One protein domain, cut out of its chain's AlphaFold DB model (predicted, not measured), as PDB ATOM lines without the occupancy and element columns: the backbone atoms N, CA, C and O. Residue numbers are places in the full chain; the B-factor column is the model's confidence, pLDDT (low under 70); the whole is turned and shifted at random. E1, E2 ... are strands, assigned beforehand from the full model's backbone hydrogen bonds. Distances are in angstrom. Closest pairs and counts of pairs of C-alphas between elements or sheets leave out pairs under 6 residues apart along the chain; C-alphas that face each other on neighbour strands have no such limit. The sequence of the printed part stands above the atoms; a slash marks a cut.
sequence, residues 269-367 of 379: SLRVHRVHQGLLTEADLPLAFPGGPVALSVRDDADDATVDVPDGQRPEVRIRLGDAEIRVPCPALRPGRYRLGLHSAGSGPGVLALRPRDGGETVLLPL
ATOM      1  N   SER A 269     -11.944 -17.652 -23.973       89.81
ATOM      2  CA  SER A 269     -12.610 -16.845 -24.997       89.81
ATOM      3  C   SER A 269     -13.301 -15.637 -24.386       89.81
ATOM      4  O   SER A 269     -13.783 -15.703 -23.256       89.81
ATOM      5  N   LEU A 270     -13.324 -14.536 -25.130       90.56
ATOM      6  CA  LEU A 270     -14.055 -13.323 -24.796       90.56
ATOM      7  C   LEU A 270     -15.405 -13.362 -25.501       90.56
ATOM      8  O   LEU A 270     -15.458 -13.489 -26.724       90.56
ATOM      9  N   ARG A 271     -16.487 -13.216 -24.736       90.56
ATOM     10  CA  ARG A 271     -17.819 -13.078 -25.317       90.56
ATOM     11  C   ARG A 271     -17.977 -11.659 -25.842       90.56
ATOM     12  O   ARG A 271     -17.860 -10.693 -25.087       90.56
ATOM     13  N   VAL A 272     -18.226 -11.544 -27.137       89.44
ATOM     14  CA  VAL A 272     -18.368 -10.273 -27.847       89.44
ATOM     15  C   VAL A 272     -19.671 -10.250 -28.629       89.44
ATOM     16  O   VAL A 272     -20.259 -11.286 -28.934       89.44
ATOM     17  N   HIS A 273     -20.106  -9.051 -28.995       88.62
ATOM     18  CA  HIS A 273     -21.122  -8.889 -30.020       88.62
ATOM     19  C   HIS A 273     -20.425  -8.608 -31.352       88.62
ATOM     20  O   HIS A 273     -19.647  -7.663 -31.460       88.62
ATOM     21  N   ARG A 274     -20.696  -9.433 -32.362       88.25
ATOM     22  CA  ARG A 274     -20.189  -9.281 -33.728       88.25
ATOM     23  C   ARG A 274     -21.335  -8.881 -34.644       88.25
ATOM     24  O   ARG A 274     -22.431  -9.424 -34.537       88.25
ATOM     25  N   VAL A 275     -21.078  -7.959 -35.568       86.50
ATOM     26  CA  VAL A 275     -22.020  -7.666 -36.652       86.50
ATOM     27  C   VAL A 275     -21.810  -8.691 -37.763       86.50
ATOM     28  O   VAL A 275     -20.754  -8.721 -38.394       86.50
ATOM     29  N   HIS A 276     -22.808  -9.535 -38.007       84.38
ATOM     30  CA  HIS A 276     -22.812 -10.517 -39.085       84.38
ATOM     31  C   HIS A 276     -24.046 -10.294 -39.961       84.38
ATOM     32  O   HIS A 276     -25.170 -10.293 -39.468       84.38
ATOM     33  N   GLN A 277     -23.836 -10.049 -41.260       87.25
ATOM     34  CA  GLN A 277     -24.915  -9.771 -42.226       87.25
ATOM     35  C   GLN A 277     -25.878  -8.643 -41.785       87.25
ATOM     36  O   GLN A 277     -27.082  -8.707 -42.014       87.25
ATOM     37  N   GLY A 278     -25.348  -7.599 -41.135       89.12
ATOM     38  CA  GLY A 278     -26.132  -6.453 -40.654       89.12
ATOM     39  C   GLY A 278     -26.891  -6.689 -39.342       89.12
ATOM     40  O   GLY A 278     -27.570  -5.779 -38.873       89.12
ATOM     41  N   LEU A 279     -26.759  -7.868 -38.729       87.19
ATOM     42  CA  LEU A 279     -27.354  -8.196 -37.436       87.19
ATOM     43  C   LEU A 279     -26.280  -8.279 -36.354       87.19
ATOM     44  O   LEU A 279     -25.172  -8.757 -36.598       87.19
ATOM     45  N   LEU A 280     -26.618  -7.827 -35.148       87.81
ATOM     46  CA  LEU A 280     -25.771  -8.004 -33.977       87.81
ATOM     47  C   LEU A 280     -25.984  -9.417 -33.423       87.81
ATOM     48  O   LEU A 280     -27.082  -9.757 -32.987       87.81
ATOM     49  N   THR A 281     -24.940 -10.233 -33.447       91.50
ATOM     50  CA  THR A 281     -24.947 -11.612 -32.942       91.50
ATOM     51  C   THR A 281     -23.909 -11.769 -31.844       91.50
ATOM     52  O   THR A 281     -22.831 -11.181 -31.931       91.50
ATOM     53  N   GLU A 282     -24.196 -12.572 -30.825       90.38
ATOM     54  CA  GLU A 282     -23.172 -12.961 -29.857       90.38
ATOM     55  C   GLU A 282     -22.193 -13.956 -30.487       90.38
ATOM     56  O   GLU A 282     -22.591 -14.866 -31.216       90.38
ATOM     57  N   ALA A 283     -20.908 -13.779 -30.200       89.75
ATOM     58  CA  ALA A 283     -19.837 -14.643 -30.667       89.75
ATOM     59  C   ALA A 283     -18.748 -14.779 -29.599       89.75
ATOM     60  O   ALA A 283     -18.619 -13.940 -28.704       89.75
ATOM     61  N   ASP A 284     -17.931 -15.818 -29.743       89.62
ATOM     62  CA  ASP A 284     -16.772 -16.045 -28.890       89.62
ATOM     63  C   ASP A 284     -15.494 -15.791 -29.654       89.62
ATOM     64  O   ASP A 284     -15.158 -16.517 -30.591       89.62
ATOM     65  N   LEU A 285     -14.762 -14.779 -29.213       89.38
ATOM     66  CA  LEU A 285     -13.432 -14.510 -29.713       89.38
ATOM     67  C   LEU A 285     -12.430 -15.367 -28.922       89.38
ATOM     68  O   LEU A 285     -12.298 -15.174 -27.708       89.38
ATOM     69  N   PRO A 286     -11.733 -16.330 -29.550       88.06
ATOM     70  CA  PRO A 286     -10.749 -17.144 -28.851       88.06
ATOM     71  C   PRO A 286      -9.559 -16.284 -28.411       88.06
ATOM     72  O   PRO A 286      -8.947 -15.594 -29.217       88.06
ATOM     73  N   LEU A 287      -9.218 -16.351 -27.124       85.56
ATOM     74  CA  LEU A 287      -8.068 -15.646 -26.550       85.56
ATOM     75  C   LEU A 287      -6.862 -16.576 -26.381       85.56
ATOM     76  O   LEU A 287      -5.734 -16.188 -26.661       85.56
ATOM     77  N   ALA A 288      -7.098 -17.807 -25.915       82.75
ATOM     78  CA  ALA A 288      -6.051 -18.808 -25.731       82.75
ATOM     79  C   ALA A 288      -6.590 -20.232 -25.874       82.75
ATOM     80  O   ALA A 288      -7.739 -20.527 -25.527       82.75
ATOM     81  N   PHE A 289      -5.713 -21.129 -26.324       77.75
ATOM     82  CA  PHE A 289      -5.965 -22.564 -26.406       77.75
ATOM     83  C   PHE A 289      -4.943 -23.330 -25.563       77.75
ATOM     84  O   PHE A 289      -3.773 -22.937 -25.542       77.75
ATOM     85  N   PRO A 290      -5.342 -24.445 -24.926       73.62
ATOM     86  CA  PRO A 290      -4.405 -25.295 -24.208       73.62
ATOM     87  C   PRO A 290      -3.238 -25.749 -25.089       73.62
ATOM     88  O   PRO A 290      -3.449 -26.308 -26.164       73.62
ATOM     89  N   GLY A 291      -2.007 -25.483 -24.642       66.00
ATOM     90  CA  GLY A 291      -0.773 -25.842 -25.353       66.00
ATOM     91  C   GLY A 291      -0.481 -25.040 -26.631       66.00
ATOM     92  O   GLY A 291       0.530 -25.297 -27.287       66.00
ATOM     93  N   GLY A 292      -1.337 -24.080 -26.992       64.62
ATOM     94  CA  GLY A 292      -1.087 -23.143 -28.085       64.62
ATOM     95  C   GLY A 292      -0.166 -21.992 -27.656       64.62
ATOM     96  O   GLY A 292      -0.044 -21.707 -26.464       64.62
ATOM     97  N   PRO A 293       0.489 -21.299 -28.604       60.19
ATOM     98  CA  PRO A 293       1.133 -20.028 -28.293       60.19
ATOM     99  C   PRO A 293       0.051 -19.017 -27.893       60.19
ATOM    100  O   PRO A 293      -0.937 -18.865 -28.613       60.19
ATOM    101  N   VAL A 294       0.213 -18.320 -26.767       61.72
ATOM    102  CA  VAL A 294      -0.610 -17.132 -26.519       61.72
ATOM    103  C   VAL A 294       0.013 -16.007 -27.312       61.72
ATOM    104  O   VAL A 294       1.206 -15.724 -27.217       61.72
ATOM    105  N   ALA A 295      -0.804 -15.393 -28.146       66.44
ATOM    106  CA  ALA A 295      -0.364 -14.250 -28.899       66.44
ATOM    107  C   ALA A 295      -0.464 -13.007 -28.000       66.44
ATOM    108  O   ALA A 295      -1.509 -12.726 -27.412       66.44
ATOM    109  N   LEU A 296       0.631 -12.244 -27.917       79.25
ATOM    110  CA  LEU A 296       0.674 -10.951 -27.215       79.25
ATOM    111  C   LEU A 296      -0.363  -9.958 -27.776       79.25
ATOM    112  O   LEU A 296      -0.774  -9.022 -27.086       79.25
ATOM    113  N   SER A 297      -0.819 -10.205 -29.005       83.12
ATOM    114  CA  SER A 297      -2.002  -9.624 -29.634       83.12
ATOM    115  C   SER A 297      -2.976 -10.737 -30.024       83.12
ATOM    116  O   SER A 297      -2.579 -11.704 -30.673       83.12
ATOM    117  N   VAL A 298      -4.243 -10.617 -29.638       83.94
ATOM    118  CA  VAL A 298      -5.299 -11.555 -30.041       83.94
ATOM    119  C   VAL A 298      -5.607 -11.319 -31.515       83.94
ATOM    120  O   VAL A 298      -5.795 -10.176 -31.919       83.94
ATOM    121  N   ARG A 299      -5.693 -12.386 -32.314       82.75
ATOM    122  CA  ARG A 299      -6.016 -12.294 -33.746       82.75
ATOM    123  C   ARG A 299      -7.423 -12.801 -34.046       82.75
ATOM    124  O   ARG A 299      -7.844 -13.800 -33.466       82.75
ATOM    125  N   ASP A 300      -8.107 -12.130 -34.968       79.56
ATOM    126  CA  ASP A 300      -9.308 -12.625 -35.653       79.56
ATOM    127  C   ASP A 300      -8.925 -12.798 -37.130       79.56
ATOM    128  O   ASP A 300      -8.583 -11.833 -37.813       79.56
ATOM    129  N   ASP A 301      -8.878 -14.045 -37.597       80.31
ATOM    130  CA  ASP A 301      -8.284 -14.433 -38.883       80.31
ATOM    131  C   ASP A 301      -6.823 -13.955 -39.062       80.31
ATOM    132  O   ASP A 301      -5.901 -14.501 -38.444       80.31
ATOM    133  N   ALA A 302      -6.590 -12.978 -39.943       76.44
ATOM    134  CA  ALA A 302      -5.263 -12.462 -40.284       76.44
ATOM    135  C   ALA A 302      -4.901 -11.163 -39.544       76.44
ATOM    136  O   ALA A 302      -3.728 -10.783 -39.545       76.44
ATOM    137  N   ASP A 303      -5.876 -10.518 -38.900       83.00
ATOM    138  CA  ASP A 303      -5.744  -9.180 -38.330       83.00
ATOM    139  C   ASP A 303      -5.781  -9.204 -36.796       83.00
ATOM    140  O   ASP A 303      -6.284 -10.141 -36.168       83.00
ATOM    141  N   ASP A 304      -5.250  -8.149 -36.177       84.75
ATOM    142  CA  ASP A 304      -5.415  -7.927 -34.741       84.75
ATOM    143  C   ASP A 304      -6.898  -7.724 -34.415       84.75
ATOM    144  O   ASP A 304      -7.569  -6.848 -34.969       84.75
ATOM    145  N   ALA A 305      -7.404  -8.514 -33.474       88.06
ATOM    146  CA  ALA A 305      -8.779  -8.423 -33.031       88.06
ATOM    147  C   ALA A 305      -9.009  -7.089 -32.310       88.06
ATOM    148  O   ALA A 305      -8.311  -6.736 -31.351       88.06
ATOM    149  N   THR A 306     -10.037  -6.363 -32.754       90.31
ATOM    150  CA  THR A 306     -10.467  -5.112 -32.130       90.31
ATOM    151  C   THR A 306     -11.882  -5.202 -31.591       90.31
ATOM    152  O   THR A 306     -12.750  -5.800 -32.224       90.31
ATOM    153  N   VAL A 307     -12.131  -4.535 -30.467       89.94
ATOM    154  CA  VAL A 307     -13.471  -4.344 -29.902       89.94
ATOM    155  C   VAL A 307     -13.823  -2.861 -29.880       89.94
ATOM    156  O   VAL A 307     -12.995  -2.021 -29.523       89.94
ATOM    157  N   ASP A 308     -15.051  -2.539 -30.280       90.62
ATOM    158  CA  ASP A 308     -15.605  -1.189 -30.189       90.62
ATOM    159  C   ASP A 308     -16.263  -0.998 -28.811       90.62
ATOM    160  O   ASP A 308     -17.112  -1.789 -28.395       90.62
ATOM    161  N   VAL A 309     -15.889   0.070 -28.108       88.88
ATOM    162  CA  VAL A 309     -16.529   0.515 -26.866       88.88
ATOM    163  C   VAL A 309     -17.407   1.726 -27.195       88.88
ATOM    164  O   VAL A 309     -16.871   2.785 -27.536       88.88
ATOM    165  N   PRO A 310     -18.744   1.603 -27.127       84.12
ATOM    166  CA  PRO A 310     -19.649   2.705 -27.431       84.12
ATOM    167  C   PRO A 310     -19.673   3.756 -26.315       84.12
ATOM    168  O   PRO A 310     -19.386   3.471 -25.152       84.12
ATOM    169  N   ASP A 311     -20.064   4.980 -26.676       81.94
ATOM    170  CA  ASP A 311     -20.171   6.085 -25.726       81.94
ATOM    171  C   ASP A 311     -21.265   5.847 -24.670       81.94
ATOM    172  O   ASP A 311     -22.322   5.277 -24.950       81.94
ATOM    173  N   GLY A 312     -20.992   6.262 -23.431       68.62
ATOM    174  CA  GLY A 312     -21.916   6.163 -22.300       68.62
ATOM    175  C   GLY A 312     -22.154   4.757 -21.732       68.62
ATOM    176  O   GLY A 312     -22.958   4.622 -20.808       68.62
ATOM    177  N   GLN A 313     -21.475   3.710 -22.220       69.56
ATOM    178  CA  GLN A 313     -21.640   2.341 -21.716       69.56
ATOM    179  C   GLN A 313     -20.443   1.872 -20.886       69.56
ATOM    180  O   GLN A 313     -19.286   2.121 -21.215       69.56
ATOM    181  N   ARG A 314     -20.725   1.136 -19.804       71.62
ATOM    182  CA  ARG A 314     -19.710   0.347 -19.096       71.62
ATOM    183  C   ARG A 314     -19.705  -1.056 -19.700       71.62
ATOM    184  O   ARG A 314     -20.710  -1.750 -19.540       71.62
ATOM    185  N   PRO A 315     -18.637  -1.471 -20.396       78.00
ATOM    186  CA  PRO A 315     -18.616  -2.772 -21.040       78.00
ATOM    187  C   PRO A 315     -18.638  -3.882 -19.990       78.00
ATOM    188  O   PRO A 315     -17.875  -3.869 -19.023       78.00
ATOM    189  N   GLU A 316     -19.527  -4.852 -20.187       82.56
ATOM    190  CA  GLU A 316     -19.546  -6.074 -19.394       82.56
ATOM    191  C   GLU A 316     -18.590  -7.082 -20.034       82.56
ATOM    192  O   GLU A 316     -18.879  -7.654 -21.084       82.56
ATOM    193  N   VAL A 317     -17.429  -7.289 -19.414       85.75
ATOM    194  CA  VAL A 317     -16.428  -8.232 -19.919       85.75
ATOM    195  C   VAL A 317     -16.758  -9.624 -19.393       85.75
ATOM    196  O   VAL A 317     -16.643  -9.896 -18.197       85.75
ATOM    197  N   ARG A 318     -17.188 -10.513 -20.292       89.12
ATOM    198  CA  ARG A 318     -17.496 -11.913 -19.985       89.12
ATOM    199  C   ARG A 318     -16.461 -12.823 -20.632       89.12
ATOM    200  O   ARG A 318     -16.287 -12.809 -21.850       89.12
ATOM    201  N   ILE A 319     -15.782 -13.612 -19.811       88.19
ATOM    202  CA  ILE A 319     -14.754 -14.559 -20.239       88.19
ATOM    203  C   ILE A 319     -15.269 -15.967 -20.022       88.19
ATOM    204  O   ILE A 319     -15.773 -16.285 -18.947       88.19
ATOM    205  N   ARG A 320     -15.093 -16.831 -21.016       86.94
ATOM    206  CA  ARG A 320     -15.308 -18.262 -20.847       86.94
ATOM    207  C   ARG A 320     -13.993 -18.969 -20.560       86.94
ATOM    208  O   ARG A 320     -13.049 -18.836 -21.340       86.94
ATOM    209  N   LEU A 321     -13.967 -19.718 -19.464       84.81
ATOM    210  CA  LEU A 321     -12.874 -20.565 -19.005       84.81
ATOM    211  C   LEU A 321     -13.347 -22.023 -19.060       84.81
ATOM    212  O   LEU A 321     -14.058 -22.480 -18.166       84.81
ATOM    213  N   GLY A 322     -12.992 -22.744 -20.125       81.94
ATOM    214  CA  GLY A 322     -13.621 -24.040 -20.412       81.94
ATOM    215  C   GLY A 322     -15.126 -23.866 -20.645       81.94
ATOM    216  O   GLY A 322     -15.510 -23.135 -21.556       81.94
ATOM    217  N   ASP A 323     -15.951 -24.485 -19.800       79.75
ATOM    218  CA  ASP A 323     -17.419 -24.367 -19.846       79.75
ATOM    219  C   ASP A 323     -17.979 -23.311 -18.876       79.75
ATOM    220  O   ASP A 323     -19.165 -22.985 -18.920       79.75
ATOM    221  N   ALA A 324     -17.139 -22.742 -18.006       84.75
ATOM    222  CA  ALA A 324     -17.558 -21.734 -17.039       84.75
ATOM    223  C   ALA A 324     -17.510 -20.325 -17.645       84.75
ATOM    224  O   ALA A 324     -16.526 -19.949 -18.283       84.75
ATOM    225  N   GLU A 325     -18.540 -19.513 -17.397       88.00
ATOM    226  CA  GLU A 325     -18.546 -18.086 -17.735       88.00
ATOM    227  C   GLU A 325     -18.240 -17.246 -16.488       88.00
ATOM    228  O   GLU A 325     -18.848 -17.419 -15.431       88.00
ATOM    229  N   ILE A 326     -17.286 -16.326 -16.615       86.69
ATOM    230  CA  ILE A 326     -16.808 -15.447 -15.550       86.69
ATOM    231  C   ILE A 326     -17.050 -14.003 -15.979       86.69
ATOM    232  O   ILE A 326     -16.651 -13.583 -17.068       86.69
ATOM    233  N   ARG A 327     -17.673 -13.221 -15.097       88.19
ATOM    234  CA  ARG A 327     -17.777 -11.768 -15.259       88.19
ATOM    235  C   ARG A 327     -16.530 -11.115 -14.687       88.19
ATOM    236  O   ARG A 327     -16.245 -11.262 -13.500       88.19
ATOM    237  N   VAL A 328     -15.808 -10.387 -15.527       87.12
ATOM    238  CA  VAL A 328     -14.594  -9.671 -15.144       87.12
ATOM    239  C   VAL A 328     -14.963  -8.214 -14.869       87.12
ATOM    240  O   VAL A 328     -15.505  -7.548 -15.756       87.12
ATOM    241  N   PRO A 329     -14.696  -7.693 -13.658       84.00
ATOM    242  CA  PRO A 329     -14.888  -6.279 -13.374       84.00
ATOM    243  C   PRO A 329     -14.054  -5.427 -14.335       84.00
ATOM    244  O   PRO A 329     -12.827  -5.505 -14.336       84.00
ATOM    245  N   CYS A 330     -14.724  -4.611 -15.144       84.38
ATOM    246  CA  CYS A 330     -14.080  -3.682 -16.062       84.38
ATOM    247  C   CYS A 330     -14.240  -2.251 -15.527       84.38
ATOM    248  O   CYS A 330     -15.373  -1.835 -15.249       84.38
ATOM    249  N   PRO A 331     -13.149  -1.477 -15.367       85.31
ATOM    250  CA  PRO A 331     -13.261  -0.053 -15.102       85.31
ATOM    251  C   PRO A 331     -13.928   0.647 -16.295       85.31
ATOM    252  O   PRO A 331     -14.091   0.074 -17.375       85.31
ATOM    253  N   ALA A 332     -14.329   1.902 -16.098       85.12
ATOM    254  CA  ALA A 332     -14.865   2.703 -17.190       85.12
ATOM    255  C   ALA A 332     -13.804   2.845 -18.294       85.12
ATOM    256  O   ALA A 332     -12.709   3.348 -18.043       85.12
ATOM    257  N   LEU A 333     -14.140   2.388 -19.499       87.94
ATOM    258  CA  LEU A 333     -13.312   2.562 -20.686       87.94
ATOM    259  C   LEU A 333     -13.706   3.858 -21.393       87.94
ATOM    260  O   LEU A 333     -14.854   4.300 -21.306       87.94
ATOM    261  N   ARG A 334     -12.753   4.470 -22.095       89.81
ATOM    262  CA  ARG A 334     -13.070   5.576 -22.999       89.81
ATOM    263  C   ARG A 334     -13.806   5.004 -24.218       89.81
ATOM    264  O   ARG A 334     -13.524   3.873 -24.608       89.81
ATOM    265  N   PRO A 335     -14.730   5.747 -24.833       90.81
ATOM    266  CA  PRO A 335     -15.335   5.308 -26.083       90.81
ATOM    267  C   PRO A 335     -14.267   5.195 -27.179       90.81
ATOM    268  O   PRO A 335     -13.368   6.036 -27.243       90.81
ATOM    269  N   GLY A 336     -14.362   4.179 -28.037       92.31
ATOM    270  CA  GLY A 336     -13.429   3.979 -29.150       92.31
ATOM    271  C   GLY A 336     -13.057   2.521 -29.408       92.31
ATOM    272  O   GLY A 336     -13.643   1.597 -28.845       92.31
ATOM    273  N   ARG A 337     -12.071   2.317 -30.289       92.75
ATOM    274  CA  ARG A 337     -11.563   0.987 -30.660       92.75
ATOM    275  C   ARG A 337     -10.414   0.557 -29.775       92.75
ATOM    276  O   ARG A 337      -9.467   1.314 -29.582       92.75
ATOM    277  N   TYR A 338     -10.451  -0.695 -29.342       92.94
ATOM    278  CA  TYR A 338      -9.406  -1.306 -28.532       92.94
ATOM    279  C   TYR A 338      -8.857  -2.553 -29.210       92.94
ATOM    280  O   TYR A 338      -9.631  -3.424 -29.592       92.94
ATOM    281  N   ARG A 339      -7.531  -2.656 -29.325       92.94
ATOM    282  CA  ARG A 339      -6.836  -3.908 -29.648       92.94
ATOM    283  C   ARG A 339      -6.728  -4.767 -28.396       92.94
ATOM    284  O   ARG A 339      -6.541  -4.245 -27.295       92.94
ATOM    285  N   LEU A 340      -6.841  -6.074 -28.578       92.00
ATOM    286  CA  LEU A 340      -6.807  -7.037 -27.486       92.00
ATOM    287  C   LEU A 340      -5.437  -7.706 -27.381       92.00
ATOM    288  O   LEU A 340      -4.867  -8.133 -28.379       92.00
ATOM    289  N   GLY A 341      -4.933  -7.848 -26.162       90.94
ATOM    290  CA  GLY A 341      -3.761  -8.660 -25.847       90.94
ATOM    291  C   GLY A 341      -4.023  -9.570 -24.661       90.94
ATOM    292  O   GLY A 341      -4.864  -9.261 -23.822       90.94
ATOM    293  N   LEU A 342      -3.301 -10.683 -24.566       89.00
ATOM    294  CA  LEU A 342      -3.386 -11.577 -23.417       89.00
ATOM    295  C   LEU A 342      -1.995 -11.830 -22.841       89.00
ATOM    296  O   LEU A 342      -1.079 -12.237 -23.549       89.00
ATOM    297  N   HIS A 343      -1.868 -11.625 -21.534       88.12
ATOM    298  CA  HIS A 343      -0.699 -12.016 -20.755       88.12
ATOM    299  C   HIS A 343      -1.075 -13.206 -19.887       88.12
ATOM    300  O   HIS A 343      -1.799 -13.036 -18.906       88.12
ATOM    301  N   SER A 344      -0.614 -14.405 -20.236       78.94
ATOM    302  CA  SER A 344      -0.880 -15.594 -19.423       78.94
ATOM    303  C   SER A 344      -0.238 -15.481 -18.034       78.94
ATOM    304  O   SER A 344       0.748 -14.763 -17.833       78.94
ATOM    305  N   ALA A 345      -0.831 -16.179 -17.062       74.75
ATOM    306  CA  ALA A 345      -0.262 -16.330 -15.731       74.75
ATOM    307  C   ALA A 345       0.040 -17.805 -15.438       74.75
ATOM    308  O   ALA A 345      -0.721 -18.687 -15.833       74.75
ATOM    309  N   GLY A 346       1.127 -18.088 -14.715       66.81
ATOM    310  CA  GLY A 346       1.544 -19.468 -14.424       66.81
ATOM    311  C   GLY A 346       0.529 -20.268 -13.589       66.81
ATOM    312  O   GLY A 346       0.419 -21.491 -13.737       66.81
ATOM    313  N   SER A 347      -0.239 -19.578 -12.740       66.38
ATOM    314  CA  SER A 347      -1.203 -20.147 -11.788       66.38
ATOM    315  C   SER A 347      -2.674 -19.857 -12.120       66.38
ATOM    316  O   SER A 347      -3.557 -20.331 -11.407       66.38
ATOM    317  N   GLY A 348      -2.968 -19.108 -13.191       74.50
ATOM    318  CA  GLY A 348      -4.325 -18.640 -13.468       74.50
ATOM    319  C   GLY A 348      -4.584 -18.214 -14.917       74.50
ATOM    320  O   GLY A 348      -3.730 -18.386 -15.783       74.50
ATOM    321  N   PRO A 349      -5.772 -17.653 -15.201       77.69
ATOM    322  CA  PRO A 349      -6.197 -17.322 -16.564       77.69
ATOM    323  C   PRO A 349      -5.425 -16.159 -17.211       77.69
ATOM    324  O   PRO A 349      -5.483 -15.992 -18.425       77.69
ATOM    325  N   GLY A 350      -4.692 -15.368 -16.422       85.88
ATOM    326  CA  GLY A 350      -3.856 -14.271 -16.912       85.88
ATOM    327  C   GLY A 350      -4.507 -12.894 -16.805       85.88
ATOM    328  O   GLY A 350      -5.336 -12.640 -15.931       85.88
ATOM    329  N   VAL A 351      -4.092 -11.981 -17.679       89.62
ATOM    330  CA  VAL A 351      -4.545 -10.588 -17.732       89.62
ATOM    331  C   VAL A 351      -4.872 -10.230 -19.177       89.62
ATOM    332  O   VAL A 351      -4.022 -10.364 -20.058       89.62
ATOM    333  N   LEU A 352      -6.097  -9.762 -19.416       91.31
ATOM    334  CA  LEU A 352      -6.512  -9.213 -20.706       91.31
ATOM    335  C   LEU A 352      -6.084  -7.742 -20.779       91.31
ATOM    336  O   LEU A 352      -6.424  -6.952 -19.901       91.31
ATOM    337  N   ALA A 353      -5.346  -7.380 -21.821       93.12
ATOM    338  CA  ALA A 353      -4.945  -6.015 -22.122       93.12
ATOM    339  C   ALA A 353      -5.877  -5.414 -23.180       93.12
ATOM    340  O   ALA A 353      -6.092  -5.997 -24.244       93.12
ATOM    341  N   LEU A 354      -6.416  -4.235 -22.884       93.25
ATOM    342  CA  LEU A 354      -7.248  -3.429 -23.771       93.25
ATOM    343  C   LEU A 354      -6.455  -2.186 -24.176       93.25
ATOM    344  O   LEU A 354      -6.319  -1.248 -23.387       93.25
ATOM    345  N   ARG A 355      -5.937  -2.176 -25.406       93.81
ATOM    346  CA  ARG A 355      -5.056  -1.124 -25.938       93.81
ATOM    347  C   ARG A 355      -5.851  -0.155 -26.819       93.81
ATOM    348  O   ARG A 355      -6.286  -0.576 -27.894       93.81
ATOM    349  N   PRO A 356      -6.060   1.113 -26.425       92.75
ATOM    350  CA  PRO A 356      -6.771   2.076 -27.264       92.75
ATOM    351  C   PRO A 356      -6.057   2.269 -28.609       92.75
ATOM    352  O   PRO A 356      -4.855   2.524 -28.650       92.75
ATOM    353  N   ARG A 357      -6.787   2.166 -29.724       90.69
ATOM    354  CA  ARG A 357      -6.218   2.331 -31.071       90.69
ATOM    355  C   ARG A 357      -5.800   3.775 -31.351       90.69
ATOM    356  O   ARG A 357      -4.791   3.992 -32.010       90.69
ATOM    357  N   ASP A 358      -6.549   4.735 -30.819       87.88
ATOM    358  CA  ASP A 358      -6.316   6.171 -31.023       87.88
ATOM    359  C   ASP A 358      -5.332   6.765 -29.991       87.88
ATOM    360  O   ASP A 358      -5.223   7.982 -29.844       87.88
ATOM    361  N   GLY A 359      -4.610   5.901 -29.267       83.12
ATOM    362  CA  GLY A 359      -3.690   6.274 -28.195       83.12
ATOM    363  C   GLY A 359      -4.367   6.430 -26.830       83.12
ATOM    364  O   GLY A 359      -5.578   6.621 -26.705       83.12
ATOM    365  N   GLY A 360      -3.567   6.318 -25.770       86.81
ATOM    366  CA  GLY A 360      -4.028   6.377 -24.383       86.81
ATOM    367  C   GLY A 360      -3.428   5.273 -23.520       86.81
ATOM    368  O   GLY A 360      -2.597   4.493 -23.972       86.81
ATOM    369  N   GLU A 361      -3.852   5.224 -22.259       89.56
ATOM    370  CA  GLU A 361      -3.384   4.217 -21.308       89.56
ATOM    371  C   GLU A 361      -4.039   2.855 -21.582       89.56
ATOM    372  O   GLU A 361      -5.264   2.760 -21.722       89.56
ATOM    373  N   THR A 362      -3.224   1.799 -21.651       92.50
ATOM    374  CA  THR A 362      -3.714   0.421 -21.741       92.50
ATOM    375  C   THR A 362      -4.445   0.042 -20.461       92.50
ATOM    376  O   THR A 362      -3.913   0.186 -19.362       92.50
ATOM    377  N   VAL A 363      -5.648  -0.518 -20.595       92.81
ATOM    378  CA  VAL A 363      -6.399  -1.039 -19.449       92.81
ATOM    379  C   VAL A 363      -6.108  -2.525 -19.279       92.81
ATOM    380  O   VAL A 363      -6.286  -3.315 -20.205       92.81
ATOM    381  N   LEU A 364      -5.678  -2.907 -18.080       92.00
ATOM    382  CA  LEU A 364      -5.376  -4.288 -17.719       92.00
ATOM    383  C   LEU A 364      -6.510  -4.871 -16.881       92.00
ATOM    384  O   LEU A 364      -6.856  -4.328 -15.833       92.00
ATOM    385  N   LEU A 365      -7.068  -5.989 -17.335       90.50
ATOM    386  CA  LEU A 365      -8.153  -6.701 -16.675       90.50
ATOM    387  C   LEU A 365      -7.651  -8.056 -16.172       90.50
ATOM    388  O   LEU A 365      -7.507  -8.989 -16.970       90.50
ATOM    389  N   PRO A 366      -7.373  -8.198 -14.863       88.62
ATOM    390  CA  PRO A 366      -7.035  -9.483 -14.278       88.62
ATOM    391  C   PRO A 366      -8.181 -10.468 -14.478       88.62
ATOM    392  O   PRO A 366      -9.311 -10.242 -14.040       88.62
ATOM    393  N   LEU A 367      -7.877 -11.584 -15.125       84.88
ATOM    394  CA  LEU A 367      -8.822 -12.661 -15.348       84.88
ATOM    395  C   LEU A 367      -8.808 -13.558 -14.111       84.88
ATOM    396  O   LEU A 367      -8.288 -14.667 -14.134       84.88
TER     397      LEU A 367
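AT A GLANCE: This is residues 269 to 367 of the 379 residues of an uncharacterized protein of Streptomyces rimosus subsp. paromomycinus (UniProt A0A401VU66). Two four-stranded sheets stand face to face as a sandwich, one of them curled like part of a barrel, and the turns of the hairpins E1-E2 and E6-E7 lie far apart. There are 99 residues with eight named strands, E1 to E8 in order, and no named helix: the class is all strand. Both sheets are antiparallel, in the orders E2 E1 E4 E5 and E3 E6 E7 E8. The whole is compact, with a radius of gyration of the C-alphas of 13.2 A and spans of 35 by 32 by 27 A.

HOW THE PARTS SIT: E1, residues 269 to 276, forms a hairpin with E2, residues 279 to 288, with N 274 and O 281 2.8 A apart. E1 bends by 60 degrees at residue 273. E1 is also antiparallel to E4, residues 317 to 321, with N 271 and O 318 2.9 A apart. E4 forms a hairpin with E5, residues 324 to 328, with N 319 and O 326 2.9 A apart. In the second sheet, E3, residues 306 to 309, is antiparallel to E6, residues 336 to 345, with N 307 and O 338 2.9 A apart. E6, E7, residues 348 to 356, and E8, residues 363 to 366, form a meander, each strand the antiparallel neighbour of the one before; N 341 and O 353, and N 352 and O 365, are 2.9 A apart. Between the sheets, the closest C-alphas of E2 and E6 are those of Leu 287 and Leu 342, 6.9 A apart.

IN THESE COORDINATES: E1 begins at C-alpha 269, (-12.610, -16.845, -24.997). E2 spans 26.5 A, E6 27.7 A and E7 25.0 A. E8 ends at C-alpha 366, (-7.035, -9.483, -14.278).

THE WHOLE: The C-alphas of Gly 278 and Ser 347, the two farthest apart, are 40.5 A apart. The printed part has no cut. The link from E2 to E3, 17 residues, is long. Residues 291 to 295, 312 to 313 and 346 to 347 have pLDDT under 70.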